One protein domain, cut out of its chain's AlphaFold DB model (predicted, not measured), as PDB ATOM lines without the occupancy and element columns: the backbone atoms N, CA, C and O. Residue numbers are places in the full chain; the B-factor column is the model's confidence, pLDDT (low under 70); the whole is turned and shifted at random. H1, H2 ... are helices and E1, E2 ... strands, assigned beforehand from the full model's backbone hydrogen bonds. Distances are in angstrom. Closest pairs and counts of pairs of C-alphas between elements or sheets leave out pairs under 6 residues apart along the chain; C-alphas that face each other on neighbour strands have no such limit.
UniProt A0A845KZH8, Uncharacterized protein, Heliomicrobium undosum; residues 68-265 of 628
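AT A GLANCE: This is residues 68 to 265 of the 628 residues of an uncharacterized protein of Heliomicrobium undosum (UniProt A0A845KZH8). One twisted antiparallel sheet of nine strands makes a wall, with H1 and H3 over the same face and the sheet curling round H3. The E1-E2 hairpin bends at one edge, and long E7 pairs with E6, E8 and E5 in turn at the other end. The printed part has 198 residues, with three named helices and nine named strands in the order H1 H2 E1 E2 E3 E4 H3 E5 E6 E7 E8 E9. The class is mixed, helices and strands; the whole is compact, with a radius of gyration of the C-alphas of 17.7 A and spans of 57 by 44 by 32 A.

IN THESE COORDINATES: H1, residues 74 to 90, begins at C-alpha 74 (183.776, 130.496, 255.313) and is 24.5 A long. H2 is residues 92 to 96. E1, residues 98 to 111, is 33.8 A long and bends by 63 degrees at residue 104; E2, residues 114 to 126, is 35.1 A long and bends by 56 degrees at residue 119. E3 is residues 142 to 148 and E4 residues 153 to 159. H3, residues 171 to 184, is 20.2 A long. E5 is residues 193 to 195, E6 residues 200 to 208, and E7, residues 211 to 226, is 48.0 A long. E8 is residues 237 to 243; E9, residues 248 to 254, ends at C-alpha 254 (176.973, 135.625, 278.742).

HOW THE PARTS SIT: E1 E2 E3 E4 form a meander, each strand the antiparallel neighbour of the one before, and so do E6 E7 E8 E9. Pairs within hydrogen-bond range are N 103 and O 122 for E1 and E2, 3.0 A; N 123 and O 145 for E2 and E3, 2.9 A; N 144 and O 157 for E3 and E4, 2.9 A. E4 of the one meander and E9 of the other are antiparallel neighbours, with N 158 and O 249 within hydrogen-bond range at 2.8 A. E8 has E9 on one side, N 239 and O 252 at 2.8 A, and E7 on the other, N 220 and O 240 at 2.8 A. E5 and E6 lie on one side of E7, E8 on the other; N 194 and O 223 are 2.9 A apart, N 204 and O 215 2.9 A. H1 is on the sheet, over E3, at a height of 10.2 A, slantwise at 37 degrees on the local plane. The closest C-alphas of H3 and E8 are those of Ala 174 and Val 242, 5.7 A. H1 and H3 are close but not clearly touching, Leu 86 and Lys 184 having the closest C-alphas, 7.6 A. H2 only grazes the sheet with residues 94 to 96, and H1, with residues 87 to 88 alone, only just touches it, only at the corner, with 3 pairs of C-alphas within 8 A; the closest are those of Arg 88 and Phe 94, 5.6 A. Every O i to N i+4 pair is within range in H1 and H3; H2 has 0 of 1, but 2 of 2 O i to N i+3 pairs.

THE WHOLE: The C-alphas farthest apart, those of Asp 209 and Ala 263, are 58.7 A apart. The printed part has no cut; the links E2 to E3 and E4 to H3 are long. Mean pLDDT of the printed part is 86.9, with residues 68 to 70, 108 to 116, 136 to 138, 208 to 210 and 256 to 258 under 70.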
ATOM      1  N   MET A  68     187.307 146.770 261.273       53.25
ATOM      2  CA  MET A  68     188.292 146.100 260.419       53.25
ATOM      3  C   MET A  68     187.576 145.538 259.183       53.25
ATOM      4  O   MET A  68     186.629 144.769 259.317       53.25
ATOM      5  N   ASN A  69     188.023 145.916 257.980       55.94
ATOM      6  CA  ASN A  69     187.418 145.533 256.689       55.94
ATOM      7  C   ASN A  69     187.798 144.109 256.222       55.94
ATOM      8  O   ASN A  69     187.936 143.857 255.026       55.94
ATOM      9  N   GLU A  70     188.012 143.175 257.144       66.81
ATOM     10  CA  GLU A  70     188.378 141.796 256.808       66.81
ATOM     11  C   GLU A  70     187.118 140.923 256.686       66.81
ATOM     12  O   GLU A  70     186.164 141.119 257.436       66.81
ATOM     13  N   ALA A  71     187.090 139.981 255.738       77.19
ATOM     14  CA  ALA A  71     185.966 139.060 255.549       77.19
ATOM     15  C   ALA A  71     185.983 137.929 256.594       77.19
ATOM     16  O   ALA A  71     187.050 137.505 257.038       77.19
ATOM     17  N   ALA A  72     184.805 137.427 256.982       83.38
ATOM     18  CA  ALA A  72     184.700 136.271 257.872       83.38
ATOM     19  C   ALA A  72     185.260 135.015 257.192       83.38
ATOM     20  O   ALA A  72     185.207 134.891 255.964       83.38
ATOM     21  N   SER A  73     185.765 134.062 257.981       88.81
ATOM     22  CA  SER A  73     186.100 132.748 257.430       88.81
ATOM     23  C   SER A  73     184.831 132.082 256.870       88.81
ATOM     24  O   SER A  73     183.730 132.353 257.365       88.81
ATOM     25  N   PRO A  74     184.942 131.185 255.872       93.25
ATOM     26  CA  PRO A  74     183.776 130.496 255.313       93.25
ATOM     27  C   PRO A  74     182.930 129.765 256.365       93.25
ATOM     28  O   PRO A  74     181.711 129.706 256.249       93.25
ATOM     29  N   GLU A  75     183.570 129.240 257.412       92.94
ATOM     30  CA  GLU A  75     182.908 128.549 258.522       92.94
ATOM     31  C   GLU A  75     182.086 129.506 259.395       92.94
ATOM     32  O   GLU A  75     180.932 129.215 259.713       92.94
ATOM     33  N   VAL A  76     182.659 130.662 259.750       93.00
ATOM     34  CA  VAL A  76     181.971 131.708 260.524       93.00
ATOM     35  C   VAL A  76     180.812 132.283 259.713       93.00
ATOM     36  O   VAL A  76     179.711 132.440 260.236       93.00
ATOM     37  N   GLU A  77     181.021 132.523 258.416       94.31
ATOM     38  CA  GLU A  77     179.962 132.969 257.512       94.31
ATOM     39  C   GLU A  77     178.819 131.953 257.445       94.31
ATOM     40  O   GLU A  77     177.658 132.326 257.597       94.31
ATOM     41  N   ALA A  78     179.130 130.664 257.284       95.25
ATOM     42  CA  ALA A  78     178.122 129.611 257.237       95.25
ATOM     43  C   ALA A  78     177.283 129.555 258.525       95.25
ATOM     44  O   ALA A  78     176.060 129.429 258.449       95.25
ATOM     45  N   ARG A  79     177.910 129.701 259.699       95.38
ATOM     46  CA  ARG A  79     177.205 129.736 260.993       95.38
ATOM     47  C   ARG A  79     176.304 130.962 261.129       95.38
ATOM     48  O   ARG A  79     175.137 130.813 261.489       95.38
ATOM     49  N   MET A  80     176.792 132.147 260.750       95.94
ATOM     50  CA  MET A  80     175.955 133.352 260.716       95.94
ATOM     51  C   MET A  80     174.749 133.159 259.787       95.94
ATOM     52  O   MET A  80     173.624 133.475 260.169       95.94
ATOM     53  N   GLN A  81     174.942 132.579 258.596       96.19
ATOM     54  CA  GLN A  81     173.839 132.319 257.665       96.19
ATOM     55  C   GLN A  81     172.809 131.327 258.220       96.19
ATOM     56  O   GLN A  81     171.617 131.539 258.023       96.19
ATOM     57  N   GLN A  82     173.220 130.291 258.961       97.12
ATOM     58  CA  GLN A  82     172.277 129.370 259.615       97.12
ATOM     59  C   GLN A  82     171.351 130.095 260.601       97.12
ATOM     60  O   GLN A  82     170.150 129.824 260.635       97.12
ATOM     61  N   VAL A  83     171.888 131.047 261.369       97.00
ATOM     62  CA  VAL A  83     171.083 131.881 262.273       97.00
ATOM     63  C   VAL A  83     170.137 132.783 261.478       97.00
ATOM     64  O   VAL A  83     168.957 132.865 261.805       97.00
ATOM     65  N   LEU A  84     170.604 133.415 260.397       96.75
ATOM     66  CA  LEU A  84     169.739 134.249 259.552       96.75
ATOM     67  C   LEU A  84     168.596 133.440 258.916       96.75
ATOM     68  O   LEU A  84     167.465 133.920 258.864       96.75
ATOM     69  N   GLU A  85     168.852 132.208 258.478       96.75
ATOM     70  CA  GLU A  85     167.811 131.309 257.968       96.75
ATOM     71  C   GLU A  85     166.807 130.900 259.050       96.75
ATOM     72  O   GLU A  85     165.601 130.885 258.789       96.75
ATOM     73  N   LEU A  86     167.262 130.653 260.285       96.25
ATOM     74  CA  LEU A  86     166.358 130.429 261.413       96.25
ATOM     75  C   LEU A  86     165.401 131.621 261.582       96.25
ATOM     76  O   LEU A  86     164.187 131.420 261.630       96.25
ATOM     77  N   PHE A  87     165.910 132.855 261.577       95.69
ATOM     78  CA  PHE A  87     165.078 134.058 261.687       95.69
ATOM     79  C   PHE A  87     164.096 134.187 260.512       95.69
ATOM     80  O   PHE A  87     162.909 134.405 260.741       95.69
ATOM     81  N   ARG A  88     164.542 133.956 259.268       95.31
ATOM     82  CA  ARG A  88     163.681 133.953 258.061       95.31
ATOM     83  C   ARG A  88     162.591 132.880 258.082       95.31
ATOM     84  O   ARG A  88     161.596 133.015 257.359       95.31
ATOM     85  N   SER A  89     162.810 131.791 258.815       95.38
ATOM     86  CA  SER A  89     161.846 130.696 258.963       95.38
ATOM     87  C   SER A  89     160.798 130.984 260.038       95.38
ATOM     88  O   SER A  89     159.631 130.662 259.841       95.38
ATOM     89  N   MET A  90     161.201 131.616 261.143       93.69
ATOM     90  CA  MET A  90     160.313 131.923 262.264       93.69
ATOM     91  C   MET A  90     159.505 133.204 262.037       93.69
ATOM     92  O   MET A  90     158.352 133.269 262.453       93.69
ATOM     93  N   TYR A  91     160.098 134.196 261.366       94.19
ATOM     94  CA  TYR A  91     159.537 135.537 261.210       94.19
ATOM     95  C   TYR A  91     159.571 135.969 259.734       94.19
ATOM     96  O   TYR A  91     160.619 136.402 259.235       94.19
ATOM     97  N   PRO A  92     158.454 135.844 258.992       90.62
ATOM     98  CA  PRO A  92     158.357 136.297 257.604       90.62
ATOM     99  C   PRO A  92     158.772 137.762 257.394       90.62
ATOM    100  O   PRO A  92     159.380 138.077 256.372       90.62
ATOM    101  N   GLU A  93     158.515 138.635 258.369       91.75
ATOM    102  CA  GLU A  93     158.909 140.048 258.380       91.75
ATOM    103  C   GLU A  93     160.428 140.266 258.380       91.75
ATOM    104  O   GLU A  93     160.894 141.314 257.945       91.75
ATOM    105  N   PHE A  94     161.240 139.280 258.777       94.44
ATOM    106  CA  PHE A  94     162.695 139.392 258.627       94.44
ATOM    107  C   PHE A  94     163.106 139.460 257.148       94.44
ATOM    108  O   PHE A  94     164.130 140.043 256.801       94.44
ATOM    109  N   ARG A  95     162.310 138.861 256.249       92.44
ATOM    110  CA  ARG A  95     162.624 138.767 254.813       92.44
ATOM    111  C   ARG A  95     162.503 140.102 254.086       92.44
ATOM    112  O   ARG A  95     163.086 140.239 253.013       92.44
ATOM    113  N   SER A  96     161.755 141.060 254.635       91.06
ATOM    114  CA  SER A  96     161.671 142.413 254.080       91.06
ATOM    115  C   SER A  96     162.835 143.306 254.511       91.06
ATOM    116  O   SER A  96     163.036 144.353 253.899       91.06
ATOM    117  N   LEU A  97     163.618 142.901 255.516       93.31
ATOM    118  CA  LEU A  97     164.734 143.695 256.013       93.31
ATOM    119  C   LEU A  97     165.979 143.542 255.135       93.31
ATOM    120  O   LEU A  97     166.309 142.462 254.641       93.31
ATOM    121  N   GLN A  98     166.701 144.644 254.981       92.31
ATOM    122  CA  GLN A  98     167.955 144.751 254.253       92.31
ATOM    123  C   GLN A  98     169.109 144.919 255.236       92.31
ATOM    124  O   GLN A  98     168.990 145.616 256.245       92.31
ATOM    125  N   ILE A  99     170.246 144.296 254.930       92.56
ATOM    126  CA  ILE A  99     171.463 144.484 255.716       92.56
ATOM    127  C   ILE A  99     172.021 145.893 255.478       92.56
ATOM    128  O   ILE A  99     172.302 146.281 254.346       92.56
ATOM    129  N   GLN A 100     172.196 146.649 256.557       90.94
ATOM    130  CA  GLN A 100     172.771 147.996 256.535       90.94
ATOM    131  C   GLN A 100     174.228 147.999 256.978       90.94
ATOM    132  O   GLN A 100     175.046 148.753 256.459       90.94
ATOM    133  N   ILE A 101     174.546 147.168 257.972       88.31
ATOM    134  CA  ILE A 101     175.870 147.107 258.585       88.31
ATOM    135  C   ILE A 101     176.282 145.646 258.656       88.31
ATOM    136  O   ILE A 101     175.509 144.800 259.100       88.31
ATOM    137  N   LYS A 102     177.521 145.376 258.248       91.25
ATOM    138  CA  LYS A 102     178.247 144.148 258.555       91.25
ATOM    139  C   LYS A 102     179.672 144.534 258.906       91.25
ATOM    140  O   LYS A 102     180.446 144.901 258.026       91.25
ATOM    141  N   THR A 103     180.003 144.496 260.187       90.19
ATOM    142  CA  THR A 103     181.307 144.953 260.672       90.19
ATOM    143  C   THR A 103     181.908 143.954 261.634       90.19
ATOM    144  O   THR A 103     181.211 143.420 262.494       90.19
ATOM    145  N   ARG A 104     183.222 143.766 261.521       89.06
ATOM    146  CA  ARG A 104     184.037 143.107 262.534       89.06
ATOM    147  C   ARG A 104     184.623 144.166 263.452       89.06
ATOM    148  O   ARG A 104     185.146 145.181 262.981       89.06
ATOM    149  N   GLY A 105     184.538 143.921 264.746       84.81
ATOM    150  CA  GLY A 105     185.088 144.799 265.762       84.81
ATOM    151  C   GLY A 105     185.631 144.005 266.930       84.81
ATOM    152  O   GLY A 105     185.367 142.814 267.081       84.81
ATOM    153  N   LYS A 106     186.394 144.695 267.767       82.44
ATOM    154  CA  LYS A 106     186.776 144.190 269.075       82.44
ATOM    155  C   LYS A 106     185.915 144.849 270.138       82.44
ATOM    156  O   LYS A 106     185.664 146.053 270.073       82.44
ATOM    157  N   SER A 107     185.460 144.073 271.104       70.81
ATOM    158  CA  SER A 107     184.718 144.567 272.255       70.81
ATOM    159  C   SER A 107     185.369 144.099 273.542       70.81
ATOM    160  O   SER A 107     185.915 142.996 273.658       70.81
ATOM    161  N   LEU A 108     185.345 144.998 274.518       67.38
ATOM    162  CA  LEU A 108     185.934 144.764 275.817       67.38
ATOM    163  C   LEU A 108     184.884 144.104 276.706       67.38
ATOM    164  O   LEU A 108     183.859 144.704 277.019       67.38
ATOM    165  N   HIS A 109     185.153 142.870 277.104       65.00
ATOM    166  CA  HIS A 109     184.327 142.125 278.035       65.00
ATOM    167  C   HIS A 109     185.006 142.083 279.394       65.00
ATOM    168  O   HIS A 109     186.203 141.820 279.496       65.00
ATOM    169  N   MET A 110     184.227 142.308 280.445       56.28
ATOM    170  CA  MET A 110     184.656 142.045 281.812       56.28
ATOM    171  C   MET A 110     184.181 140.639 282.182       56.28
ATOM    172  O   MET A 110     182.978 140.391 282.209       56.28
ATOM    173  N   GLY A 111     185.106 139.713 282.431       53.44
ATOM    174  CA  GLY A 111     184.798 138.356 282.894       53.44
ATOM    175  C   GLY A 111     185.762 137.957 284.003       53.44
ATOM    176  O   GLY A 111     186.965 138.138 283.843       53.44
ATOM    177  N   ASP A 112     185.242 137.474 285.135       53.91
ATOM    178  CA  ASP A 112     186.025 137.097 286.327       53.91
ATOM    179  C   ASP A 112     187.027 138.185 286.782       53.91
ATOM    180  O   ASP A 112     188.175 137.906 287.123       53.91
ATOM    181  N   GLY A 113     186.618 139.460 286.723       51.88
ATOM    182  CA  GLY A 113     187.465 140.604 287.096       51.88
ATOM    183  C   GLY A 113     188.563 140.960 286.083       51.88
ATOM    184  O   GLY A 113     189.312 141.910 286.305       51.88
ATOM    185  N   GLN A 114     188.651 140.257 284.949       54.56
ATOM    186  CA  GLN A 114     189.646 140.506 283.906       54.56
ATOM    187  C   GLN A 114     189.043 141.207 282.686       54.56
ATOM    188  O   GLN A 114     187.911 140.940 282.276       54.56
ATOM    189  N   ARG A 115     189.840 142.094 282.078       62.16
ATOM    190  CA  ARG A 115     189.546 142.707 280.778       62.16
ATOM    191  C   ARG A 115     189.910 141.725 279.672       62.16
ATOM    192  O   ARG A 115     191.087 141.466 279.439       62.16
ATOM    193  N   LEU A 116     188.901 141.214 278.982       67.25
ATOM    194  CA  LEU A 116     189.053 140.319 277.844       67.25
ATOM    195  C   LEU A 116     188.615 141.049 276.580       67.25
ATOM    196  O   LEU A 116     187.443 141.372 276.403       67.25
ATOM    197  N   GLU A 117     189.563 141.305 275.689       74.44
ATOM    198  CA  GLU A 117     189.246 141.783 274.350       74.44
ATOM    199  C   GLU A 117     188.754 140.591 273.517       74.44
ATOM    200  O   GLU A 117     189.438 139.569 273.419       74.44
ATOM    201  N   ARG A 118     187.546 140.690 272.955       77.62
ATOM    202  CA  ARG A 118     186.966 139.649 272.099       77.62
ATOM    203  C   ARG A 118     186.632 140.216 270.738       77.62
ATOM    204  O   ARG A 118     186.223 141.368 270.627       77.62
ATOM    205  N   GLU A 119     186.816 139.399 269.714       86.06
ATOM    206  CA  GLU A 119     186.376 139.746 268.374       86.06
ATOM    207  C   GLU A 119     184.904 139.386 268.216       86.06
ATOM    208  O   GLU A 119     184.461 138.333 268.668       86.06
ATOM    209  N   GLN A 120     184.158 140.273 267.570       89.88
ATOM    210  CA  GLN A 120     182.736 140.102 267.323       89.88
ATOM    211  C   GLN A 120     182.366 140.568 265.922       89.88
ATOM    212  O   GLN A 120     182.964 141.494 265.360       89.88
ATOM    213  N   TRP A 121     181.318 139.950 265.391       92.69
ATOM    214  CA  TRP A 121     180.638 140.371 264.179       92.69
ATOM    215  C   TRP A 121     179.323 141.033 264.533       92.69
ATOM    216  O   TRP A 121     178.526 140.480 265.281       92.69
ATOM    217  N   MET A 122     179.078 142.203 263.961       93.56
ATOM    218  CA  MET A 122     177.830 142.931 264.120       93.56
ATOM    219  C   MET A 122     177.130 143.039 262.777       93.56
ATOM    220  O   MET A 122     177.712 143.539 261.809       93.56
ATOM    221  N   LEU A 123     175.880 142.588 262.736       95.06
ATOM    222  CA  LEU A 123     174.997 142.737 261.590       95.06
ATOM    223  C   LEU A 123     173.787 143.574 262.006       95.06
ATOM    224  O   LEU A 123     173.096 143.225 262.961       95.06
ATOM    225  N   ALA A 124     173.519 144.658 261.282       93.00
ATOM    226  CA  ALA A 124     172.314 145.460 261.471       93.00
ATOM    227  C   ALA A 124     171.428 145.369 260.230       93.00
ATOM    228  O   ALA A 124     171.910 145.560 259.110       93.00
ATOM    229  N   PHE A 125     170.146 145.105 260.446       94.88
ATOM    230  CA  PHE A 125     169.113 145.019 259.425       94.88
ATOM    231  C   PHE A 125     168.033 146.059 259.691       94.88
ATOM    232  O   PHE A 125     167.672 146.273 260.846       94.88
ATOM    233  N   ASP A 126     167.491 146.662 258.638       92.00
ATOM    234  CA  ASP A 126     166.262 147.455 258.707       92.00
ATOM    235  C   ASP A 126     165.557 147.529 257.343       92.00
ATOM    236  O   ASP A 126     166.006 146.936 256.365       92.00
ATOM    237  N   GLU A 127     164.429 148.232 257.272       90.50
ATOM    238  CA  GLU A 127     163.596 148.349 256.064       90.50
ATOM    239  C   GLU A 127     164.186 149.254 254.970       90.50
ATOM    240  O   GLU A 127     163.666 149.290 253.853       90.50
ATOM    241  N   ARG A 128     165.247 150.012 255.272       89.00
ATOM    242  CA  ARG A 128     165.811 150.991 254.341       89.00
ATOM    243  C   ARG A 128     166.554 150.292 253.217       89.00
ATOM    244  O   ARG A 128     167.118 149.208 253.383       89.00
ATOM    245  N   LYS A 129     166.660 150.944 252.064       86.56
ATOM    246  CA  LYS A 129     167.622 150.481 251.058       86.56
ATOM    247  C   LYS A 129     169.045 150.802 251.523       86.56
ATOM    248  O   LYS A 129     169.254 151.855 252.129       86.56
ATOM    249  N   PRO A 130     170.037 149.948 251.211       82.62
ATOM    250  CA  PRO A 130     171.429 150.232 251.541       82.62
ATOM    251  C   PRO A 130     171.856 151.627 251.061       82.62
ATOM    252  O   PRO A 130     171.722 151.955 249.882       82.62
ATOM    253  N   GLY A 131     172.363 152.444 251.985       77.69
ATOM    254  CA  GLY A 131     172.807 153.817 251.717       77.69
ATOM    255  C   GLY A 131     171.746 154.908 251.912       77.69
ATOM    256  O   GLY A 131     172.094 156.087 251.860       77.69
ATOM    257  N   GLU A 132     170.483 154.564 252.184       83.00
ATOM    258  CA  GLU A 132     169.480 155.557 252.585       83.00
ATOM    259  C   GLU A 132     169.765 156.067 254.013       83.00
ATOM    260  O   GLU A 132     170.001 155.267 254.927       83.00
ATOM    261  N   PRO A 133     169.749 157.394 254.250       79.25
ATOM    262  CA  PRO A 133     170.020 157.952 255.571       79.25
ATOM    263  C   PRO A 133     168.955 157.515 256.580       79.25
ATOM    264  O   PRO A 133     167.791 157.305 256.234       79.25
ATOM    265  N   LYS A 134     169.361 157.375 257.846       76.88
ATOM    266  CA  LYS A 134     168.410 157.105 258.926       76.88
ATOM    267  C   LYS A 134     167.595 158.371 259.162       76.88
ATOM    268  O   LYS A 134     168.150 159.466 259.144       76.88
ATOM    269  N   ARG A 135     166.289 158.212 259.344       71.75
ATOM    270  CA  ARG A 135     165.423 159.305 259.770       71.75
ATOM    271  C   ARG A 135     165.277 159.232 261.285       71.75
ATOM    272  O   ARG A 135     164.947 158.170 261.808       71.75
ATOM    273  N   ASP A 136     165.578 160.329 261.966       66.25
ATOM    274  CA  ASP A 136     165.563 160.387 263.434       66.25
ATOM    275  C   ASP A 136     164.133 160.434 264.003       66.25
ATOM    276  O   ASP A 136     163.920 160.139 265.174       66.25
ATOM    277  N   ASP A 137     163.152 160.741 263.155       64.81
ATOM    278  CA  ASP A 137     161.729 160.874 263.459       64.81
ATOM    279  C   ASP A 137     160.927 159.595 263.169       64.81
ATOM    280  O   ASP A 137     159.720 159.679 262.998       64.81
ATOM    281  N   GLN A 138     161.550 158.413 263.045       66.88
ATOM    282  CA  GLN A 138     160.817 157.168 262.779       66.88
ATOM    283  C   GLN A 138     161.308 155.990 263.618       66.88
ATOM    284  O   GLN A 138     162.493 155.650 263.655       66.88
ATOM    285  N   VAL A 139     160.353 155.283 264.225       70.38
ATOM    286  CA  VAL A 139     160.576 153.929 264.732       70.38
ATOM    287  C   VAL A 139     160.593 152.977 263.534       70.38
ATOM    288  O   VAL A 139     159.546 152.543 263.053       70.38
ATOM    289  N   SER A 140     161.788 152.678 263.031       74.00
ATOM    290  CA  SER A 140     161.993 151.689 261.971       74.00
ATOM    291  C   SER A 140     162.006 150.272 262.536       74.00
ATOM    292  O   SER A 140     162.598 150.048 263.595       74.00
ATOM    293  N   ASN A 141     161.454 149.313 261.794       89.12
ATOM    294  CA  ASN A 141     161.672 147.897 262.060       89.12
ATOM    295  C   ASN A 141     163.161 147.568 261.848       89.12
ATOM    296  O   ASN A 141     163.656 147.631 260.722       89.12
ATOM    297  N   GLN A 142     163.889 147.298 262.935       91.00
ATOM    298  CA  GLN A 142     165.337 147.088 262.912       91.00
ATOM    299  C   GLN A 142     165.768 145.909 263.789       91.00
ATOM    300  O   GLN A 142     165.240 145.694 264.883       91.00
ATOM    301  N   VAL A 143     166.780 145.177 263.324       94.75
ATOM    302  CA  VAL A 143     167.402 144.060 264.043       94.75
ATOM    303  C   VAL A 143     168.894 144.290 264.141       94.75
ATOM    304  O   VAL A 143     169.559 144.518 263.134       94.75
ATOM    305  N   LEU A 144     169.429 144.181 265.349       95.06
ATOM    306  CA  LEU A 144     170.860 144.143 265.597       95.06
ATOM    307  C   LEU A 144     171.229 142.746 266.079       95.06
ATOM    308  O   LEU A 144     170.711 142.317 267.104       95.06
ATOM    309  N   LEU A 145     172.122 142.062 265.369       96.56
ATOM    310  CA  LEU A 145     172.680 140.770 265.762       96.56
ATOM    311  C   LEU A 145     174.179 140.913 266.025       96.56
ATOM    312  O   LEU A 145     174.887 141.580 265.264       96.56
ATOM    313  N   GLN A 146     174.658 140.263 267.078       94.75
ATOM    314  CA  GLN A 146     176.070 140.172 267.427       94.75
ATOM    315  C   GLN A 146     176.485 138.710 267.539       94.75
ATOM    316  O   GLN A 146     175.817 137.919 268.208       94.75
ATOM    317  N   PHE A 147     177.599 138.369 266.903       93.88
ATOM    318  CA  PHE A 147     178.171 137.031 266.910       93.88
ATOM    319  C   PHE A 147     179.593 137.056 267.460       93.88
ATOM    320  O   PHE A 147     180.316 138.029 267.232       93.88
ATOM    321  N   ASP A 148     180.002 135.978 268.125       90.25
ATOM    322  CA  ASP A 148     181.392 135.799 268.555       90.25
ATOM    323  C   ASP A 148     182.333 135.512 267.373       90.25
ATOM    324  O   ASP A 148     181.915 135.375 266.216       90.25
ATOM    325  N   GLU A 149     183.633 135.389 267.653       89.38
ATOM    326  CA  GLU A 149     184.633 135.078 266.628       89.38
ATOM    327  C   GLU A 149     184.411 133.734 265.916       89.38
ATOM    328  O   GLU A 149     184.981 133.496 264.852       89.38
ATOM    329  N   THR A 150     183.586 132.856 266.491       90.56
ATOM    330  CA  THR A 150     183.251 131.544 265.943       90.56
ATOM    331  C   THR A 150     181.943 131.558 265.147       90.56
ATOM    332  O   THR A 150     181.585 130.534 264.567       90.56
ATOM    333  N   GLY A 151     181.235 132.690 265.085       91.81
ATOM    334  CA  GLY A 151     179.958 132.837 264.384       91.81
ATOM    335  C   GLY A 151     178.736 132.366 265.178       91.81
ATOM    336  O   GLY A 151     177.675 132.190 264.579       91.81
ATOM    337  N   LEU A 152     178.857 132.145 266.493       92.25
ATOM    338  CA  LEU A 152     177.710 131.871 267.365       92.25
ATOM    339  C   LEU A 152     177.006 133.168 267.745       92.25
ATOM    340  O   LEU A 152     177.660 134.174 268.000       92.25
ATOM    341  N   LEU A 153     175.673 133.138 267.811       94.62
ATOM    342  CA  LEU A 153     174.881 134.300 268.208       94.62
ATOM    343  C   LEU A 153     175.084 134.589 269.704       94.62
ATOM    344  O   LEU A 153     174.684 133.794 270.554       94.62
ATOM    345  N   GLU A 154     175.692 135.729 270.021       91.12
ATOM    346  CA  GLU A 154     175.900 136.190 271.398       91.12
ATOM    347  C   GLU A 154     174.781 137.111 271.859       91.12
ATOM    348  O   GLU A 154     174.352 137.047 273.008       91.12
ATOM    349  N   SER A 155     174.281 137.972 270.979       94.12
ATOM    350  CA  SER A 155     173.124 138.785 271.308       94.12
ATOM    351  C   SER A 155     172.321 139.143 270.075       94.12
ATOM    352  O   SER A 155     172.845 139.218 268.962       94.12
ATOM    353  N   TYR A 156     171.035 139.399 270.273       95.25
ATOM    354  CA  TYR A 156     170.303 140.215 269.325       95.25
ATOM    355  C   TYR A 156     169.246 141.062 270.019       95.25
ATOM    356  O   TYR A 156     168.811 140.767 271.133       95.25
ATOM    357  N   ARG A 157     168.832 142.117 269.325       93.12
ATOM    358  CA  ARG A 157     167.676 142.937 269.671       93.12
ATOM    359  C   ARG A 157     166.877 143.205 268.412       93.12
ATOM    360  O   ARG A 157     167.449 143.617 267.403       93.12
ATOM    361  N   TRP A 158     165.572 143.009 268.496       93.12
ATOM    362  CA  TRP A 158     164.633 143.333 267.439       93.12
ATOM    363  C   TRP A 158     163.641 144.379 267.929       93.12
ATOM    364  O   TRP A 158     162.844 144.136 268.831       93.12
ATOM    365  N   GLU A 159     163.685 145.553 267.311       88.69
ATOM    366  CA  GLU A 159     162.703 146.610 267.509       88.69
ATOM    367  C   GLU A 159     161.797 146.670 266.281       88.69
ATOM    368  O   GLU A 159     162.161 147.260 265.267       88.69
ATOM    369  N   ASN A 160     160.632 146.029 266.357       89.81
ATOM    370  CA  ASN A 160     159.620 146.073 265.306       89.81
ATOM    371  C   ASN A 160     158.420 146.892 265.788       89.81
ATOM    372  O   ASN A 160     157.778 146.522 266.771       89.81
ATOM    373  N   ARG A 161     158.092 147.996 265.107       86.38
ATOM    374  CA  ARG A 161     156.976 148.863 265.519       86.38
ATOM    375  C   ARG A 161     155.635 148.131 265.548       86.38
ATOM    376  O   ARG A 161     154.816 148.416 266.409       86.38
ATOM    377  N   ASP A 162     155.427 147.176 264.644       88.62
ATOM    378  CA  ASP A 162     154.156 146.455 264.528       88.62
ATOM    379  C   ASP A 162     153.993 145.425 265.661       88.62
ATOM    380  O   ASP A 162     152.953 144.782 265.806       88.62
ATOM    381  N   TRP A 163     155.042 145.245 266.467       91.00
ATOM    382  CA  TRP A 163     155.049 144.405 267.655       91.00
ATOM    383  C   TRP A 163     154.874 145.206 268.951       91.00
ATOM    384  O   TRP A 163     154.813 144.591 270.014       91.00
ATOM    385  N   ALA A 164     154.797 146.539 268.875       88.38
ATOM    386  CA  ALA A 164     154.598 147.393 270.041       88.38
ATOM    387  C   ALA A 164     153.287 147.053 270.768       88.38
ATOM    388  O   ALA A 164     152.270 146.725 270.154       88.38
ATOM    389  N   GLY A 165     153.333 147.132 272.090       88.44
ATOM    390  CA  GLY A 165     152.236 146.806 272.980       88.44
ATOM    391  C   GLY A 165     152.707 146.666 274.424       88.44
ATOM    392  O   GLY A 165     153.884 146.429 274.699       88.44
ATOM    393  N   GLU A 166     151.746 146.781 275.334       90.31
ATOM    394  CA  GLU A 166     151.951 146.731 276.789       90.31
ATOM    395  C   GLU A 166     151.578 145.372 277.398       90.31
ATOM    396  O   GLU A 166     151.668 145.163 278.604       90.31
ATOM    397  N   ASN A 167     151.170 144.415 276.561       92.12
ATOM    398  CA  ASN A 167     150.810 143.081 277.021       92.12
ATOM    399  C   ASN A 167     152.070 142.271 277.330       92.12
ATOM    400  O   ASN A 167     152.853 141.961 276.432       92.12
ATOM    401  N   LEU A 168     152.230 141.880 278.589       91.88
ATOM    402  CA  LEU A 168     153.312 141.015 279.039       91.88
ATOM    403  C   LEU A 168     152.886 139.536 278.953       91.88
ATOM    404  O   LEU A 168     151.777 139.206 279.384       91.88
ATOM    405  N   PRO A 169     153.724 138.617 278.437       93.94
ATOM    406  CA  PRO A 169     153.386 137.200 278.449       93.94
ATOM    407  C   PRO A 169     153.458 136.643 279.876       93.94
ATOM    408  O   PRO A 169     154.270 137.077 280.703       93.94
ATOM    409  N   ASP A 170     152.645 135.627 280.164       94.25
ATOM    410  CA  ASP A 170     152.768 134.882 281.414       94.25
ATOM    411  C   ASP A 170     154.082 134.072 281.455       94.25
ATOM    412  O   ASP A 170     154.712 133.784 280.430       94.25
ATOM    413  N   LYS A 171     154.509 133.693 282.666       93.75
ATOM    414  CA  LYS A 171     155.791 133.004 282.901       93.75
ATOM    415  C   LYS A 171     155.891 131.670 282.160       93.75
ATOM    416  O   LYS A 171     156.967 131.322 281.677       93.75
ATOM    417  N   GLN A 172     154.792 130.921 282.063       95.31
ATOM    418  CA  GLN A 172     154.783 129.609 281.419       95.31
ATOM    419  C   GLN A 172     154.915 129.751 279.902       95.31
ATOM    420  O   GLN A 172     155.711 129.039 279.288       95.31
ATOM    421  N   THR A 173     154.193 130.702 279.310       95.81
ATOM    422  CA  THR A 173     154.291 131.023 277.883       95.81
ATOM    423  C   THR A 173     155.691 131.509 277.521       95.81
ATOM    424  O   THR A 173     156.288 130.982 276.578       95.81
ATOM    425  N   ALA A 174     156.254 132.449 278.288       97.06
ATOM    426  CA  ALA A 174     157.606 132.949 278.052       97.06
ATOM    427  C   ALA A 174     158.643 131.816 278.115       97.06
ATOM    428  O   ALA A 174     159.444 131.657 277.194       97.06
ATOM    429  N   LEU A 175     158.581 130.969 279.150       97.06
ATOM    430  CA  LEU A 175     159.487 129.831 279.302       97.06
ATOM    431  C   LEU A 175     159.384 128.846 278.132       97.06
ATOM    432  O   LEU A 175     160.409 128.405 277.607       97.06
ATOM    433  N   ALA A 176     158.167 128.509 277.704       97.38
ATOM    434  CA  ALA A 176     157.950 127.596 276.588       97.38
ATOM    435  C   ALA A 176     158.535 128.156 275.283       97.38
ATOM    436  O   ALA A 176     159.265 127.453 274.585       97.38
ATOM    437  N   LYS A 177     158.275 129.436 274.982       97.81
ATOM    438  CA  LYS A 177     158.762 130.101 273.765       97.81
ATOM    439  C   LYS A 177     160.275 130.266 273.747       97.81
ATOM    440  O   LYS A 177     160.910 129.957 272.740       97.81
ATOM    441  N   ALA A 178     160.861 130.676 274.867       97.69
ATOM    442  CA  ALA A 178     162.305 130.790 274.994       97.69
ATOM    443  C   ALA A 178     163.005 129.426 274.854       97.69
ATOM    444  O   ALA A 178     164.018 129.315 274.164       97.69
ATOM    445  N   THR A 179     162.428 128.373 275.446       97.31
ATOM    446  CA  THR A 179     162.935 126.998 275.321       97.31
ATOM    447  C   THR A 179     162.883 126.525 273.868       97.31
ATOM    448  O   THR A 179     163.884 126.035 273.350       97.31
ATOM    449  N   GLU A 180     161.746 126.707 273.188       96.81
ATOM    450  CA  GLU A 180     161.578 126.344 271.775       96.81
ATOM    451  C   GLU A 180     162.609 127.054 270.883       96.81
ATOM    452  O   GLU A 180     163.194 126.443 269.986       96.81
ATOM    453  N   PHE A 181     162.858 128.339 271.144       97.19
ATOM    454  CA  PHE A 181     163.844 129.117 270.408       97.19
ATOM    455  C   PHE A 181     165.269 128.594 270.614       97.19
ATOM    456  O   PHE A 181     165.951 128.299 269.632       97.19
ATOM    457  N   LEU A 182     165.712 128.407 271.863       96.62
ATOM    458  CA  LEU A 182     167.061 127.905 272.150       96.62
ATOM    459  C   LEU A 182     167.281 126.474 271.638       96.62
ATOM    460  O   LEU A 182     168.390 126.145 271.230       96.62
ATOM    461  N   GLN A 183     166.244 125.632 271.591       96.00
ATOM    462  CA  GLN A 183     166.331 124.300 270.972       96.00
ATOM    463  C   GLN A 183     166.628 124.360 269.468       96.00
ATOM    464  O   GLN A 183     167.267 123.458 268.931       96.00
ATOM    465  N   LYS A 184     166.146 125.403 268.783       95.88
ATOM    466  CA  LYS A 184     166.343 125.605 267.342       95.88
ATOM    467  C   LYS A 184     167.599 126.415 267.024       95.88
ATOM    468  O   LYS A 184     168.084 126.345 265.896       95.88
ATOM    469  N   LEU A 185     168.111 127.190 267.982       96.12
ATOM    470  CA  LEU A 185     169.250 128.079 267.789       96.12
ATOM    471  C   LEU A 185     170.556 127.278 267.601       96.12
ATOM    472  O   LEU A 185     170.973 126.554 268.512       96.12
ATOM    473  N   PRO A 186     171.250 127.418 266.453       93.19
ATOM    474  CA  PRO A 186     172.518 126.735 266.221       93.19
ATOM    475  C   PRO A 186     173.563 127.071 267.291       93.19
ATOM    476  O   PRO A 186     173.860 128.236 267.546       93.19
ATOM    477  N   GLY A 187     174.135 126.031 267.901       87.94
ATOM    478  CA  GLY A 187     175.200 126.153 268.900       87.94
ATOM    479  C   GLY A 187     174.753 126.569 270.306       87.94
ATOM    480  O   GLY A 187     175.612 126.822 271.147       87.94
ATOM    481  N   ALA A 188     173.446 126.600 270.589       88.12
ATOM    482  CA  ALA A 188     172.949 126.896 271.933       88.12
ATOM    483  C   ALA A 188     173.246 125.790 272.966       88.12
ATOM    484  O   ALA A 188     173.388 126.086 274.150       88.12
ATOM    485  N   ASP A 189     173.328 124.532 272.510       88.44
ATOM    486  CA  ASP A 189     173.523 123.319 273.324       88.44
ATOM    487  C   ASP A 189     172.715 123.321 274.632       88.44
ATOM    488  O   ASP A 189     173.244 123.223 275.743       88.44
ATOM    489  N   LEU A 190     171.392 123.457 274.488       90.38
ATOM    490  CA  LEU A 190     170.468 123.612 275.613       90.38
ATOM    491  C   LEU A 190     170.534 122.451 276.620       90.38
ATOM    492  O   LEU A 190     170.158 122.633 277.771       90.38
ATOM    493  N   ALA A 191     171.050 121.278 276.235       90.50
ATOM    494  CA  ALA A 191     171.231 120.144 277.141       90.50
ATOM    495  C   ALA A 191     172.174 120.456 278.318       90.50
ATOM    496  O   ALA A 191     172.086 119.809 279.362       90.50
ATOM    497  N   GLN A 192     173.055 121.450 278.171       89.44
ATOM    498  CA  GLN A 192     173.929 121.919 279.245       89.44
ATOM    499  C   GLN A 192     173.276 122.961 280.158       89.44
ATOM    500  O   GLN A 192     173.914 123.386 281.116       89.44
ATOM    501  N   TYR A 193     172.047 123.400 279.891       92.31
ATOM    502  CA  TYR A 193     171.407 124.498 280.613       92.31
ATOM    503  C   TYR A 193     170.057 124.069 281.189       92.31
ATOM    504  O   TYR A 193     169.401 123.155 280.694       92.31
ATOM    505  N   ALA A 194     169.622 124.755 282.242       90.62
ATOM    506  CA  ALA A 194     168.280 124.607 282.789       90.62
ATOM    507  C   ALA A 194     167.666 125.985 283.063       90.62
ATOM    508  O   ALA A 194     168.409 126.933 283.328       90.62
ATOM    509  N   PRO A 195     166.330 126.110 283.037       88.69
ATOM    510  CA  PRO A 195     165.664 127.356 283.392       88.69
ATOM    511  C   PRO A 195     166.074 127.868 284.785       88.69
ATOM    512  O   PRO A 195     166.109 127.122 285.773       88.69
ATOM    513  N   GLY A 196     166.407 129.155 284.830       84.44
ATOM    514  CA  GLY A 196     166.711 129.942 286.018       84.44
ATOM    515  C   GLY A 196     165.557 130.895 286.338       84.44
ATOM    516  O   GLY A 196     164.418 130.470 286.522       84.44
ATOM    517  N   ASN A 197     165.850 132.195 286.397       82.06
ATOM    518  CA  ASN A 197     164.867 133.247 286.660       82.06
ATOM    519  C   ASN A 197     163.931 133.505 285.453       82.06
ATOM    520  O   ASN A 197     164.394 133.641 284.322       82.06
ATOM    521  N   VAL A 198     162.621 133.626 285.704       85.00
ATOM    522  CA  VAL A 198     161.565 133.937 284.706       85.00
ATOM    523  C   VAL A 198     160.752 135.190 285.108       85.00
ATOM    524  O   VAL A 198     159.710 135.510 284.535       85.00
ATOM    525  N   ASN A 199     161.203 135.905 286.140       80.88
ATOM    526  CA  ASN A 199     160.563 137.118 286.654       80.88
ATOM    527  C   ASN A 199     161.141 138.398 286.035       80.88
ATOM    528  O   ASN A 199     160.701 139.479 286.399       80.88
ATOM    529  N   GLY A 200     162.143 138.299 285.153       81.19
ATOM    530  CA  GLY A 200     162.705 139.472 284.491       81.19
ATOM    531  C   GLY A 200     161.661 140.109 283.583       81.19
ATOM    532  O   GLY A 200     161.052 139.417 282.772       81.19
ATOM    533  N   GLU A 201     161.447 141.408 283.726       88.94
ATOM    534  CA  GLU A 201     160.499 142.182 282.930       88.94
ATOM    535  C   GLU A 201     161.198 143.459 282.478       88.94
ATOM    536  O   GLU A 201     162.028 144.018 283.199       88.94
ATOM    537  N   GLY A 202     160.903 143.899 281.262       87.00
ATOM    538  CA  GLY A 202     161.509 145.094 280.708       87.00
ATOM    539  C   GLY A 202     160.589 145.775 279.718       87.00
ATOM    540  O   GLY A 202     159.790 145.131 279.035       87.00
ATOM    541  N   SER A 203     160.740 147.089 279.618       87.38
ATOM    542  CA  SER A 203     160.102 147.891 278.588       87.38
ATOM    543  C   SER A 203     161.137 148.705 277.818       87.38
ATOM    544  O   SER A 203     162.229 149.013 278.299       87.38
ATOM    545  N   ASN A 204     160.805 149.015 276.575       82.75
ATOM    546  CA  ASN A 204     161.483 150.022 275.777       82.75
ATOM    547  C   ASN A 204     160.400 150.988 275.307       82.75
ATOM    548  O   ASN A 204     159.370 150.524 274.828       82.75
ATOM    549  N   THR A 205     160.625 152.289 275.430       82.00
ATOM    550  CA  THR A 205     159.645 153.310 275.052       82.00
ATOM    551  C   THR A 205     160.315 154.335 274.155       82.00
ATOM    552  O   THR A 205     161.418 154.803 274.441       82.00
ATOM    553  N   LYS A 206     159.654 154.687 273.051       81.62
ATOM    554  CA  LYS A 206     160.083 155.761 272.153       81.62
ATOM    555  C   LYS A 206     158.945 156.743 271.923       81.62
ATOM    556  O   LYS A 206     157.809 156.334 271.707       81.62
ATOM    557  N   PHE A 207     159.284 158.027 271.908       74.25
ATOM    558  CA  PHE A 207     158.366 159.100 271.542       74.25
ATOM    559  C   PHE A 207     158.479 159.385 270.044       74.25
ATOM    560  O   PHE A 207     159.574 159.623 269.531       74.25
ATOM    561  N   LEU A 208     157.346 159.342 269.350       68.12
ATOM    562  CA  LEU A 208     157.212 159.554 267.916       68.12
ATOM    563  C   LEU A 208     156.027 160.493 267.672       68.12
ATOM    564  O   LEU A 208     154.904 160.115 267.983       68.12
ATOM    565  N   ASP A 209     156.254 161.686 267.120       66.69
ATOM    566  CA  ASP A 209     155.192 162.680 266.870       66.69
ATOM    567  C   ASP A 209     154.277 162.904 268.093       66.69
ATOM    568  O   ASP A 209     153.052 162.838 267.989       66.69
ATOM    569  N   GLU A 210     154.881 163.086 269.275       67.94
ATOM    570  CA  GLU A 210     154.186 163.228 270.572       67.94
ATOM    571  C   GLU A 210     153.378 161.991 271.018       67.94
ATOM    572  O   GLU A 210     152.672 162.038 272.023       67.94
ATOM    573  N   LYS A 211     153.496 160.858 270.313       77.12
ATOM    574  CA  LYS A 211     152.903 159.573 270.699       77.12
ATOM    575  C   LYS A 211     153.946 158.635 271.274       77.12
ATOM    576  O   LYS A 211     155.034 158.462 270.729       77.12
ATOM    577  N   GLU A 212     153.568 157.989 272.360       82.62
ATOM    578  CA  GLU A 212     154.366 156.961 273.000       82.62
ATOM    579  C   GLU A 212     154.196 155.616 272.279       82.62
ATOM    580  O   GLU A 212     153.079 155.190 271.976       82.62
ATOM    581  N   VAL A 213     155.314 154.953 271.979       84.31
ATOM    582  CA  VAL A 213     155.350 153.582 271.465       84.31
ATOM    583  C   VAL A 213     156.182 152.738 272.420       84.31
ATOM    584  O   VAL A 213     157.385 152.975 272.559       84.31
ATOM    585  N   THR A 214     155.542 151.747 273.035       87.38
ATOM    586  CA  THR A 214     156.129 150.923 274.098       87.38
ATOM    587  C   THR A 214     156.184 149.454 273.684       87.38
ATOM    588  O   THR A 214     155.241 148.920 273.102       87.38
ATOM    589  N   TRP A 215     157.298 148.788 273.984       88.94
ATOM    590  CA  TRP A 215     157.472 147.341 273.856       88.94
ATOM    591  C   TRP A 215     157.752 146.764 275.227       88.94
ATOM    592  O   TRP A 215     158.779 147.102 275.813       88.94
ATOM    593  N   VAL A 216     156.901 145.864 275.707       92.94
ATOM    594  CA  VAL A 216     157.170 145.102 276.932       92.94
ATOM    595  C   VAL A 216     157.615 143.677 276.613       92.94
ATOM    596  O   VAL A 216     157.204 143.085 275.612       92.94
ATOM    597  N   HIS A 217     158.464 143.112 277.465       94.38
ATOM    598  CA  HIS A 217     158.917 141.729 277.362       94.38
ATOM    599  C   HIS A 217     159.149 141.109 278.737       94.38
ATOM    600  O   HIS A 217     159.467 141.801 279.706       94.38
ATOM    601  N   ARG A 218     159.030 139.780 278.795       95.19
ATOM    602  CA  ARG A 218     159.494 138.950 279.906       95.19
ATOM    603  C   ARG A 218     160.793 138.256 279.504       95.19
ATOM    604  O   ARG A 218     160.846 137.598 278.467       95.19
ATOM    605  N   SER A 219     161.816 138.377 280.335       94.75
ATOM    606  CA  SER A 219     163.118 137.744 280.161       94.75
ATOM    607  C   SER A 219     163.166 136.387 280.863       94.75
ATOM    608  O   SER A 219     162.816 136.259 282.040       94.75
ATOM    609  N   VAL A 220     163.647 135.371 280.149       95.62
ATOM    610  CA  VAL A 220     163.845 134.008 280.656       95.62
ATOM    611  C   VAL A 220     165.332 133.689 280.684       95.62
ATOM    612  O   VAL A 220     165.981 133.654 279.639       95.62
ATOM    613  N   GLN A 221     165.863 133.427 281.873       93.19
ATOM    614  CA  GLN A 221     167.248 133.018 282.072       93.19
ATOM    615  C   GLN A 221     167.388 131.490 282.001       93.19
ATOM    616  O   GLN A 221     166.559 130.759 282.544       93.19
ATOM    617  N   PHE A 222     168.459 131.006 281.375       93.31
ATOM    618  CA  PHE A 222     168.870 129.603 281.373       93.31
ATOM    619  C   PHE A 222     170.307 129.507 281.871       93.31
ATOM    620  O   PHE A 222     171.238 129.964 281.206       93.31
ATOM    621  N   ASP A 223     170.476 128.890 283.035       90.06
ATOM    622  CA  ASP A 223     171.761 128.747 283.705       90.06
ATOM    623  C   ASP A 223     172.446 127.464 283.278       90.06
ATOM    624  O   ASP A 223     171.829 126.388 283.257       90.06
ATOM    625  N   ARG A 224     173.748 127.552 283.007       90.19
ATOM    626  CA  ARG A 224     174.532 126.356 282.744       90.19
ATOM    627  C   ARG A 224     174.565 125.438 283.964       90.19
ATOM    628  O   ARG A 224     174.763 125.879 285.094       90.19
ATOM    629  N   GLN A 225     174.407 124.147 283.709       90.94
ATOM    630  CA  GLN A 225     174.447 123.079 284.691       90.94
ATOM    631  C   GLN A 225     175.826 122.426 284.713       90.94
ATOM    632  O   GLN A 225     176.363 122.006 283.689       90.94
ATOM    633  N   ILE A 226     176.370 122.269 285.913       91.00
ATOM    634  CA  ILE A 226     177.561 121.471 286.188       91.00
ATOM    635  C   ILE A 226     177.084 120.336 287.082       91.00
ATOM    636  O   ILE A 226     176.426 120.590 288.080       91.00
ATOM    637  N   LYS A 227     177.285 119.074 286.688       92.06
ATOM    638  CA  LYS A 227     176.725 117.910 287.416       92.06
ATOM    639  C   LYS A 227     175.216 118.050 287.739       92.06
ATOM    640  O   LYS A 227     174.753 117.571 288.767       92.06
ATOM    641  N   GLY A 228     174.453 118.717 286.865       91.50
ATOM    642  CA  GLY A 228     173.013 118.960 287.043       91.50
ATOM    643  C   GLY A 228     172.640 120.085 288.020       91.50
ATOM    644  O   GLY A 228     171.468 120.189 288.374       91.50
ATOM    645  N   ILE A 229     173.605 120.896 288.464       92.75
ATOM    646  CA  ILE A 229     173.423 121.995 289.422       92.75
ATOM    647  C   ILE A 229     173.906 123.319 288.799       92.75
ATOM    648  O   ILE A 229     174.984 123.344 288.193       92.75
ATOM    649  N   PRO A 230     173.158 124.433 288.935       90.69
ATOM    650  CA  PRO A 230     173.586 125.735 288.428       90.69
ATOM    651  C   PRO A 230     174.679 126.361 289.300       90.69
ATOM    652  O   PRO A 230     174.786 126.085 290.497       90.69
ATOM    653  N   MET A 231     175.447 127.278 288.717       87.31
ATOM    654  CA  MET A 231     176.380 128.124 289.461       87.31
ATOM    655  C   MET A 231     175.691 129.418 289.915       87.31
ATOM    656  O   MET A 231     175.083 130.126 289.115       87.31
ATOM    657  N   LEU A 232     175.807 129.747 291.200       82.38
ATOM    658  CA  LEU A 232     175.406 131.030 291.762       82.38
ATOM    659  C   LEU A 232     176.250 132.145 291.142       82.38
ATOM    660  O   LEU A 232     177.478 132.055 291.137       82.38
ATOM    661  N   ASN A 233     175.589 133.196 290.649       71.62
ATOM    662  CA  ASN A 233     176.217 134.279 289.885       71.62
ATOM    663  C   ASN A 233     177.038 133.751 288.695       71.62
ATOM    664  O   ASN A 233     178.124 134.253 288.399       71.62
ATOM    665  N   GLY A 234     176.534 132.699 288.039       72.00
ATOM    666  CA  GLY A 234     177.173 132.105 286.874       72.00
ATOM    667  C   GLY A 234     177.435 133.133 285.776       72.00
ATOM    668  O   GLY A 234     176.585 133.959 285.477       72.00
ATOM    669  N   THR A 235     178.610 133.081 285.153       71.12
ATOM    670  CA  THR A 235     178.976 133.946 284.013       71.12
ATOM    671  C   THR A 235     178.739 133.266 282.659       71.12
ATOM    672  O   THR A 235     179.187 133.761 281.624       71.12
ATOM    673  N   ASP A 236     178.039 132.128 282.676       85.06
ATOM    674  CA  ASP A 236     177.674 131.324 281.511       85.06
ATOM    675  C   ASP A 236     176.167 131.025 281.529       85.06
ATOM    676  O   ASP A 236     175.704 130.123 282.236       85.06
ATOM    677  N   MET A 237     175.392 131.847 280.821       89.62
ATOM    678  CA  MET A 237     173.931 131.775 280.796       89.62
ATOM    679  C   MET A 237     173.355 132.355 279.500       89.62
ATOM    680  O   MET A 237     173.957 133.224 278.861       89.62
ATOM    681  N   TRP A 238     172.135 131.934 279.174       92.69
ATOM    682  CA  TRP A 238     171.292 132.582 278.171       92.69
ATOM    683  C   TRP A 238     170.213 133.410 278.848       92.69
ATOM    684  O   TRP A 238     169.675 133.011 279.876       92.69
ATOM    685  N   ASN A 239     169.846 134.530 278.245       94.88
ATOM    686  CA  ASN A 239     168.684 135.315 278.617       94.88
ATOM    687  C   ASN A 239     167.908 135.669 277.351       94.88
ATOM    688  O   ASN A 239     168.483 136.180 276.390       94.88
ATOM    689  N   VAL A 240     166.633 135.299 277.331       97.25
ATOM    690  CA  VAL A 240     165.769 135.347 276.154       97.25
ATOM    691  C   VAL A 240     164.572 136.237 276.464       97.25
ATOM    692  O   VAL A 240     163.818 135.939 277.388       97.25
ATOM    693  N   ASP A 241     164.380 137.292 275.681       97.31
ATOM    694  CA  ASP A 241     163.301 138.263 275.857       97.31
ATOM    695  C   ASP A 241     162.097 137.858 274.990       97.31
ATOM    696  O   ASP A 241     162.228 137.691 273.774       97.31
ATOM    697  N   VAL A 242     160.926 137.690 275.615       97.06
ATOM    698  CA  VAL A 242     159.675 137.262 274.966       97.06
ATOM    699  C   VAL A 242     158.597 138.327 275.140       97.06
ATOM    700  O   VAL A 242     158.333 138.753 276.264       97.06
ATOM    701  N   ASP A 243     157.951 138.749 274.056       95.50
ATOM    702  CA  ASP A 243     156.854 139.726 274.108       95.50
ATOM    703  C   ASP A 243     155.472 139.087 274.342       95.50
ATOM    704  O   ASP A 243     155.323 137.862 274.375       95.50
ATOM    705  N   GLY A 244     154.427 139.913 274.482       93.00
ATOM    706  CA  GLY A 244     153.048 139.443 274.685       93.00
ATOM    707  C   GLY A 244     152.464 138.622 273.534       93.00
ATOM    708  O   GLY A 244     151.489 137.900 273.732       93.00
ATOM    709  N   GLY A 245     153.056 138.697 272.339       93.88
ATOM    710  CA  GLY A 245     152.719 137.843 271.199       93.88
ATOM    711  C   GLY A 245     153.433 136.487 271.222       93.88
ATOM    712  O   GLY A 245     153.198 135.659 270.341       93.88
ATOM    713  N   GLY A 246     154.313 136.246 272.199       94.56
ATOM    714  CA  GLY A 246     155.155 135.056 272.277       94.56
ATOM    715  C   GLY A 246     156.326 135.067 271.289       94.56
ATOM    716  O   GLY A 246     156.883 134.005 271.003       94.56
ATOM    717  N   ARG A 247     156.678 136.235 270.737       95.56
ATOM    718  CA  ARG A 247     157.813 136.424 269.825       95.56
ATOM    719  C   ARG A 247     159.072 136.691 270.638       95.56
ATOM    720  O   ARG A 247     159.018 137.322 271.690       95.56
ATOM    721  N   ILE A 248     160.211 136.237 270.130       96.62
ATOM    722  CA  ILE A 248     161.509 136.489 270.751       96.62
ATOM    723  C   ILE A 248     162.042 137.830 270.237       96.62
ATOM    724  O   ILE A 248     162.413 137.954 269.064       96.62
ATOM    725  N   THR A 249     162.075 138.838 271.103       94.62
ATOM    726  CA  THR A 249     162.495 140.210 270.763       94.62
ATOM    727  C   THR A 249     163.954 140.481 271.109       94.62
ATOM    728  O   THR A 249     164.544 141.440 270.607       94.62
ATOM    729  N   GLY A 250     164.565 139.615 271.914       95.62
ATOM    730  CA  GLY A 250     165.944 139.766 272.330       95.62
ATOM    731  C   GLY A 250     166.567 138.473 272.831       95.62
ATOM    732  O   GLY A 250     165.893 137.540 273.263       95.62
ATOM    733  N   LEU A 251     167.889 138.435 272.753       96.31
ATOM    734  CA  LEU A 251     168.720 137.374 273.298       96.31
ATOM    735  C   LEU A 251     170.010 137.988 273.808       96.31
ATOM    736  O   LEU A 251     170.593 138.851 273.146       96.31
ATOM    737  N   ARG A 252     170.492 137.500 274.943       93.38
ATOM    738  CA  ARG A 252     171.837 137.767 275.447       93.38
ATOM    739  C   ARG A 252     172.432 136.468 275.949       93.38
ATOM    740  O   ARG A 252     171.825 135.764 276.750       93.38
ATOM    741  N   ARG A 253     173.630 136.164 275.483       90.19
ATOM    742  CA  ARG A 253     174.474 135.097 275.987       90.19
ATOM    743  C   ARG A 253     175.613 135.741 276.748       90.19
ATOM    744  O   ARG A 253     176.409 136.483 276.175       90.19
ATOM    745  N   TRP A 254     175.725 135.419 278.023       82.19
ATOM    746  CA  TRP A 254     176.973 135.625 278.742       82.19
ATOM    747  C   TRP A 254     177.729 134.316 278.682       82.19
ATOM    748  O   TRP A 254     177.169 133.282 279.017       82.19
ATOM    749  N   ALA A 255     178.965 134.350 278.199       74.06
ATOM    750  CA  ALA A 255     179.789 133.160 278.094       74.06
ATOM    751  C   ALA A 255     181.217 133.466 278.523       74.06
ATOM    752  O   ALA A 255     181.904 134.311 277.931       74.06
ATOM    753  N   ASN A 256     181.707 132.737 279.518       66.94
ATOM    754  CA  ASN A 256     183.130 132.682 279.807       66.94
ATOM    755  C   ASN A 256     183.784 131.633 278.897       66.94
ATOM    756  O   ASN A 256     183.329 130.494 278.860       66.94
ATOM    757  N   LYS A 257     184.845 131.998 278.161       61.66
ATOM    758  CA  LYS A 257     185.580 131.043 277.308       61.66
ATOM    759  C   LYS A 257     186.275 129.959 278.134       61.66
ATOM    760  O   LYS A 257     186.489 128.857 277.640       61.66
ATOM    761  N   ASN A 258     186.583 130.263 279.395       65.38
ATOM    762  CA  ASN A 258     187.189 129.326 280.325       65.38
ATOM    763  C   ASN A 258     186.100 128.707 281.191       65.38
ATOM    764  O   ASN A 258     185.746 129.214 282.257       65.38
ATOM    765  N   HIS A 259     185.552 127.602 280.707       73.38
ATOM    766  CA  HIS A 259     184.682 126.775 281.520       73.38
ATOM    767  C   HIS A 259     185.524 126.081 282.588       73.38
ATOM    768  O   HIS A 259     186.553 125.488 282.252       73.38
ATOM    769  N   PRO A 260     185.135 126.164 283.864       78.06
ATOM    770  CA  PRO A 260     185.889 125.487 284.895       78.06
ATOM    771  C   PRO A 260     185.775 123.971 284.730       78.06
ATOM    772  O   PRO A 260     184.728 123.464 284.324       78.06
ATOM    773  N   ASP A 261     186.846 123.259 285.078       86.56
ATOM    774  CA  ASP A 261     186.871 121.800 285.051       86.56
ATOM    775  C   ASP A 261     185.780 121.236 285.983       86.56
ATOM    776  O   ASP A 261     185.838 121.469 287.197       86.56
ATOM    777  N   PRO A 262     184.792 120.480 285.461       88.06
ATOM    778  CA  PRO A 262     183.762 119.842 286.276       88.06
ATOM    779  C   PRO A 262     184.314 118.926 287.381       88.06
ATOM    780  O   PRO A 262     183.600 118.649 288.347       88.06
ATOM    781  N   ALA A 263     185.560 118.447 287.268       91.38
ATOM    782  CA  ALA A 263     186.210 117.639 288.297       91.38
ATOM    783  C   ALA A 263     186.445 118.404 289.611       91.38
ATOM    784  O   ALA A 263     186.416 117.779 290.668       91.38
ATOM    785  N   LEU A 264     186.589 119.734 289.561       91.69
ATOM    786  CA  LEU A 264     186.765 120.591 290.745       91.69
ATOM    787  C   LEU A 264     185.486 120.737 291.579       91.69
ATOM    788  O   LEU A 264     185.529 121.202 292.711       91.69
ATOM    789  N   PHE A 265     184.328 120.384 291.020       93.12
ATOM    790  CA  PHE A 265     183.046 120.616 291.673       93.12
ATOM    791  C   PHE A 265     182.688 119.479 292.635       93.12
ATOM    792  O   PHE A 265     182.723 118.315 292.218       93.12
TER     793      PHE A 265